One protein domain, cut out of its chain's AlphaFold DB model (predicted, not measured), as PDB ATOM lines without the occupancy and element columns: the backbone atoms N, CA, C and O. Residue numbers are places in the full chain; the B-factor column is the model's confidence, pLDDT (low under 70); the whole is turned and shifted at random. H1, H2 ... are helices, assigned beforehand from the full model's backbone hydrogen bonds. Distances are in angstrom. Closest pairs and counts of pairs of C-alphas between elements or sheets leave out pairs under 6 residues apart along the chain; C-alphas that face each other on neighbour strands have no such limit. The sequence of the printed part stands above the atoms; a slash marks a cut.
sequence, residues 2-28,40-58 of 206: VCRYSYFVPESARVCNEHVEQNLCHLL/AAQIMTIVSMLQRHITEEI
ATOM      1  N   VAL A   2     -15.905  16.345  46.509       58.88
ATOM      2  CA  VAL A   2     -16.378  14.946  46.607       58.88
ATOM      3  C   VAL A   2     -16.974  14.629  47.984       58.88
ATOM      4  O   VAL A   2     -18.108  14.187  48.069       58.88
ATOM      5  N   CYS A   3     -16.273  14.963  49.069       55.81
ATOM      6  CA  CYS A   3     -16.725  14.640  50.430       55.81
ATOM      7  C   CYS A   3     -17.969  15.416  50.901       55.81
ATOM      8  O   CYS A   3     -18.587  15.025  51.881       55.81
ATOM      9  N   ARG A   4     -18.307  16.535  50.245       63.91
ATOM     10  CA  ARG A   4     -19.375  17.455  50.684       63.91
ATOM     11  C   ARG A   4     -20.586  17.463  49.751       63.91
ATOM     12  O   ARG A   4     -21.689  17.723  50.207       63.91
ATOM     13  N   TYR A   5     -20.370  17.186  48.469       67.94
ATOM     14  CA  TYR A   5     -21.385  17.296  47.421       67.94
ATOM     15  C   TYR A   5     -21.447  16.051  46.526       67.94
ATOM     16  O   TYR A   5     -22.185  16.053  45.558       67.94
ATOM     17  N   SER A   6     -20.664  14.999  46.795       70.25
ATOM     18  CA  SER A   6     -20.627  13.754  46.001       70.25
ATOM     19  C   SER A   6     -20.255  13.918  44.518       70.25
ATOM     20  O   SER A   6     -20.379  12.973  43.746       70.25
ATOM     21  N   TYR A   7     -19.734  15.085  44.121       74.06
ATOM     22  CA  TYR A   7     -19.277  15.367  42.758       74.06
ATOM     23  C   TYR A   7     -17.755  15.522  42.693       74.06
ATOM     24  O   TYR A   7     -17.133  16.161  43.553       74.06
ATOM     25  N   PHE A   8     -17.164  14.973  41.630       77.88
ATOM     26  CA  PHE A   8     -15.769  15.176  41.251       77.88
ATOM     27  C   PHE A   8     -15.698  16.041  39.990       77.88
ATOM     28  O   PHE A   8     -16.318  15.720  38.981       77.88
ATOM     29  N   VAL A   9     -14.929  17.128  40.050       78.19
ATOM     30  CA  VAL A   9     -14.688  18.020  38.911       78.19
ATOM     31  C   VAL A   9     -13.229  17.827  38.493       78.19
ATOM     32  O   VAL A   9     -12.345  18.164  39.285       78.19
ATOM     33  N   PRO A  10     -12.945  17.244  37.313       75.50
ATOM     34  CA  PRO A  10     -11.573  17.075  36.844       75.50
ATOM     35  C   PRO A  10     -10.924  18.431  36.545       75.50
ATOM     36  O   PRO A  10     -11.617  19.394  36.236       75.50
ATOM     37  N   GLU A  11      -9.591  18.505  36.577       73.50
ATOM     38  CA  GLU A  11      -8.844  19.758  36.334       73.50
ATOM     39  C   GLU A  11      -9.112  20.376  34.954       73.50
ATOM     40  O   GLU A  11      -9.009  21.589  34.772       73.50
ATOM     41  N   SER A  12      -9.481  19.543  33.979       72.50
ATOM     42  CA  SER A  12      -9.867  19.961  32.633       72.50
ATOM     43  C   SER A  12     -11.279  20.550  32.548       72.50
ATOM     44  O   SER A  12     -11.632  21.118  31.516       72.50
ATOM     45  N   ALA A  13     -12.086  20.435  33.604       74.12
ATOM     46  CA  ALA A  13     -13.456  20.923  33.654       74.12
ATOM     47  C   ALA A  13     -13.603  22.061  34.668       74.12
ATOM     48  O   ALA A  13     -12.868  22.183  35.646       74.12
ATOM     49  N   ARG A  14     -14.600  22.914  34.437       72.44
ATOM     50  CA  ARG A  14     -14.986  23.970  35.372       72.44
ATOM     51  C   ARG A  14     -16.475  23.875  35.634       72.44
ATOM     52  O   ARG A  14     -17.259  23.700  34.710       72.44
ATOM     53  N   VAL A  15     -16.846  24.046  36.892       75.62
ATOM     54  CA  VAL A  15     -18.231  24.220  37.322       75.62
ATOM     55  C   VAL A  15     -18.292  25.511  38.133       75.62
ATOM     56  O   VAL A  15     -17.325  25.847  38.822       75.62
ATOM     57  N   CYS A  16     -19.374  26.279  38.025       81.62
ATOM     58  CA  CYS A  16     -19.501  27.488  38.834       81.62
ATOM     59  C   CYS A  16     -19.855  27.133  40.288       81.62
ATOM     60  O   CYS A  16     -20.499  26.118  40.554       81.62
ATOM     61  N   ASN A  17     -19.443  27.990  41.225       74.88
ATOM     62  CA  ASN A  17     -19.664  27.766  42.657       74.88
ATOM     63  C   ASN A  17     -21.152  27.684  43.011       74.88
ATOM     64  O   ASN A  17     -21.527  26.888  43.863       74.88
ATOM     65  N   GLU A  18     -22.000  28.439  42.313       77.88
ATOM     66  CA  GLU A  18     -23.438  28.468  42.576       77.88
ATOM     67  C   GLU A  18     -24.102  27.097  42.372       77.88
ATOM     68  O   GLU A  18     -24.833  26.629  43.244       77.88
ATOM     69  N   HIS A  19     -23.767  26.383  41.291       75.56
ATOM     70  CA  HIS A  19     -24.298  25.035  41.054       75.56
ATOM     71  C   HIS A  19     -23.770  23.997  42.055       75.56
ATOM     72  O   HIS A  19     -24.465  23.029  42.361       75.56
ATOM     73  N   VAL A  20     -22.562  24.203  42.586       73.94
ATOM     74  CA  VAL A  20     -21.937  23.307  43.571       73.94
ATOM     75  C   VAL A  20     -22.548  23.502  44.950       73.94
ATOM     76  O   VAL A  20     -22.899  22.529  45.608       73.94
ATOM     77  N   GLU A  21     -22.680  24.751  45.392       77.69
ATOM     78  CA  GLU A  21     -23.172  25.091  46.728       77.69
ATOM     79  C   GLU A  21     -24.664  24.796  46.885       77.69
ATOM     80  O   GLU A  21     -25.090  24.357  47.952       77.69
ATOM     81  N   GLN A  22     -25.448  24.963  45.815       76.38
ATOM     82  CA  GLN A  22     -26.883  24.665  45.813       76.38
ATOM     83  C   GLN A  22     -27.202  23.194  45.480       76.38
ATOM     84  O   GLN A  22     -28.370  22.814  45.440       76.38
ATOM     85  N   ASN A  23     -26.186  22.349  45.257       68.81
ATOM     86  CA  ASN A  23     -26.337  20.940  44.869       68.81
ATOM     87  C   ASN A  23     -27.171  20.731  43.579       68.81
ATOM     88  O   ASN A  23     -27.868  19.729  43.405       68.81
ATOM     89  N   LEU A  24     -27.091  21.691  42.653       72.56
ATOM     90  CA  LEU A  24     -27.855  21.724  41.401       72.56
ATOM     91  C   LEU A  24     -27.055  21.195  40.204       72.56
ATOM     92  O   LEU A  24     -27.475  21.354  39.063       72.56
ATOM     93  N   CYS A  25     -25.913  20.540  40.435       68.25
ATOM     94  CA  CYS A  25     -25.089  19.964  39.366       68.25
ATOM     95  C   CYS A  25     -25.863  18.980  38.467       68.25
ATOM     96  O   CYS A  25     -25.531  18.845  37.296       68.25
ATOM     97  N   HIS A  26     -26.911  18.331  38.988       68.12
ATOM     98  CA  HIS A  26     -27.803  17.447  38.230       68.12
ATOM     99  C   HIS A  26     -28.708  18.177  37.217       68.12
ATOM    100  O   HIS A  26     -29.264  17.535  36.332       68.12
ATOM    101  N   LEU A  27     -28.875  19.497  37.350       68.44
ATOM    102  CA  LEU A  27     -29.653  20.338  36.432       68.44
ATOM    103  C   LEU A  27     -28.803  20.918  35.298       68.44
ATOM    104  O   LEU A  27     -29.343  21.562  34.398       68.44
ATOM    105  N   LEU A  28     -27.481  20.718  35.339       66.88
ATOM    106  CA  LEU A  28     -26.616  21.116  34.240       66.88
ATOM    107  C   LEU A  28     -27.000  20.296  33.002       66.88
ATOM    108  O   LEU A  28     -27.169  19.079  33.114       66.88
ATOM    109  N   ALA A  40      -8.167   5.676  35.862       84.69
ATOM    110  CA  ALA A  40      -7.366   5.295  37.029       84.69
ATOM    111  C   ALA A  40      -6.692   6.507  37.706       84.69
ATOM    112  O   ALA A  40      -6.650   6.586  38.932       84.69
ATOM    113  N   ALA A  41      -6.228   7.486  36.921       85.06
ATOM    114  CA  ALA A  41      -5.650   8.724  37.443       85.06
ATOM    115  C   ALA A  41      -6.676   9.550  38.238       85.06
ATOM    116  O   ALA A  41      -6.376   9.998  39.341       85.06
ATOM    117  N   GLN A  42      -7.903   9.697  37.728       84.25
ATOM    118  CA  GLN A  42      -8.975  10.411  38.430       84.25
ATOM    119  C   GLN A  42      -9.400   9.688  39.711       84.25
ATOM    120  O   GLN A  42      -9.601  10.346  40.728       84.25
ATOM    121  N   ILE A  43      -9.468   8.352  39.702       85.12
ATOM    122  CA  ILE A  43      -9.732   7.565  40.916       85.12
ATOM    123  C   ILE A  43      -8.632   7.806  41.951       85.12
ATOM    124  O   ILE A  43      -8.940   8.059  43.111       85.12
ATOM    125  N   MET A  44      -7.357   7.796  41.552       84.88
ATOM    126  CA  MET A  44      -6.245   8.091  42.462       84.88
ATOM    127  C   MET A  44      -6.326   9.513  43.032       84.88
ATOM    128  O   MET A  44      -6.096   9.713  44.227       84.88
ATOM    129  N   THR A  45      -6.720  10.501  42.225       84.25
ATOM    130  CA  THR A  45      -6.981  11.864  42.703       84.25
ATOM    131  C   THR A  45      -8.133  11.890  43.708       84.25
ATOM    132  O   THR A  45      -7.982  12.448  44.790       84.25
ATOM    133  N   ILE A  46      -9.254  11.225  43.424       83.81
ATOM    134  CA  ILE A  46     -10.386  11.129  44.357       83.81
ATOM    135  C   ILE A  46      -9.956  10.457  45.666       83.81
ATOM    136  O   ILE A  46     -10.228  10.983  46.744       83.81
ATOM    137  N   VAL A  47      -9.240   9.333  45.590       82.12
ATOM    138  CA  VAL A  47      -8.746   8.593  46.758       82.12
ATOM    139  C   VAL A  47      -7.772   9.441  47.566       82.12
ATOM    140  O   VAL A  47      -7.912   9.495  48.780       82.12
ATOM    141  N   SER A  48      -6.836  10.153  46.940       80.00
ATOM    142  CA  SER A  48      -5.924  11.052  47.659       80.00
ATOM    143  C   SER A  48      -6.653  12.235  48.312       80.00
ATOM    144  O   SER A  48      -6.324  12.610  49.436       80.00
ATOM    145  N   MET A  49      -7.694  12.788  47.673       74.62
ATOM    146  CA  MET A  49      -8.548  13.823  48.268       74.62
ATOM    147  C   MET A  49      -9.331  13.291  49.474       74.62
ATOM    148  O   MET A  49      -9.404  13.970  50.499       74.62
ATOM    149  N   LEU A  50      -9.885  12.079  49.367       74.00
ATOM    150  CA  LEU A  50     -10.571  11.391  50.460       74.00
ATOM    151  C   LEU A  50      -9.597  11.064  51.593       74.00
ATOM    152  O   LEU A  50      -9.893  11.367  52.741       74.00
ATOM    153  N   GLN A  51      -8.420  10.521  51.284       67.81
ATOM    154  CA  GLN A  51      -7.365  10.231  52.253       67.81
ATOM    155  C   GLN A  51      -6.939  11.490  52.996       67.81
ATOM    156  O   GLN A  51      -6.856  11.443  54.217       67.81
ATOM    157  N   ARG A  52      -6.743  12.615  52.294       63.16
ATOM    158  CA  ARG A  52      -6.395  13.899  52.912       63.16
ATOM    159  C   ARG A  52      -7.488  14.381  53.867       63.16
ATOM    160  O   ARG A  52      -7.179  14.772  54.988       63.16
ATOM    161  N   HIS A  53      -8.750  14.299  53.449       60.25
ATOM    162  CA  HIS A  53      -9.876  14.723  54.277       60.25
ATOM    163  C   HIS A  53     -10.082  13.817  55.495       60.25
ATOM    164  O   HIS A  53     -10.267  14.311  56.601       60.25
ATOM    165  N   ILE A  54      -9.937  12.502  55.306       59.06
ATOM    166  CA  ILE A  54      -9.910  11.520  56.387       59.06
ATOM    167  C   ILE A  54      -8.777  11.897  57.345       59.06
ATOM    168  O   ILE A  54      -9.050  12.179  58.501       59.06
ATOM    169  N   THR A  55      -7.530  12.056  56.883       52.94
ATOM    170  CA  THR A  55      -6.386  12.402  57.748       52.94
ATOM    171  C   THR A  55      -6.490  13.733  58.479       52.94
ATOM    172  O   THR A  55      -5.722  13.932  59.414       52.94
ATOM    173  N   GLU A  56      -7.389  14.648  58.121       54.91
ATOM    174  CA  GLU A  56      -7.529  15.933  58.812       54.91
ATOM    175  C   GLU A  56      -8.377  15.807  60.100       54.91
ATOM    176  O   GLU A  56      -8.005  16.416  61.103       54.91
ATOM    177  N   GLU A  57      -9.357  14.894  60.185       57.66
ATOM    178  CA  GLU A  57     -10.328  14.869  61.305       57.66
ATOM    179  C   GLU A  57     -10.223  13.696  62.299       57.66
ATOM    180  O   GLU A  57     -10.796  13.784  63.376       57.66
ATOM    181  N   ILE A  58      -9.464  12.636  61.996       60.91
ATOM    182  CA  ILE A  58      -9.793  11.282  62.499       60.91
ATOM    183  C   ILE A  58     -10.115  11.172  63.996       60.91
ATOM    184  O   ILE A  58     -11.196  10.701  64.298       60.91
TER     185      ILE A  58
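What this domain is: This is residues 2 to 28 and 40 to 58 of the 206 residues of an uncharacterized protein of Papilio machaon (UniProt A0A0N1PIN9). One long helix, H3, makes one side of a loose, flat model; short H1 packs on it, and from H1 a V-shaped loop, residues 6 to 16, leads to short H2, away from H3. The printed part has 46 residues and three named helices, H1, H2, H3 along the chain, with no named strand: all helix. It is loose, radius of gyration of the C-alphas 12.0 A, spanning 32 by 25 by 13 A.

Where its parts are: H3, residues 40 to 57, is 26.3 A long, from C-alpha 40 at (-7.366, 5.295, 37.029) to C-alpha 57 at (-10.328, 14.869, 61.305). H1, residues 2 to 5, measures 5.6 A; H2, residues 17 to 21, 6.0 A.

How they stand to each other: H3 touches H1 with residues 46 to 53 alone; their closest C-alphas, Leu 50 and Cys 3, are 7.0 A apart. H1 and H2 are close but not clearly touching: the closest C-alphas, Tyr 5 and Val 20, are 7.2 A apart. H2 and H3 are apart. Every O i to N i+4 pair is within hydrogen-bond range in H2, 13 of 14 in H3; H1 is too short for one.

The domain as a whole: Residues 29 to 39 are not printed; C-alphas 28 and 40 are 25.1 A apart across the cut. The H1 to H2 link is long. Mean pLDDT of the printed part is 72.2, with 17 residues under 70, among them 2 to 5 and 51 to 58.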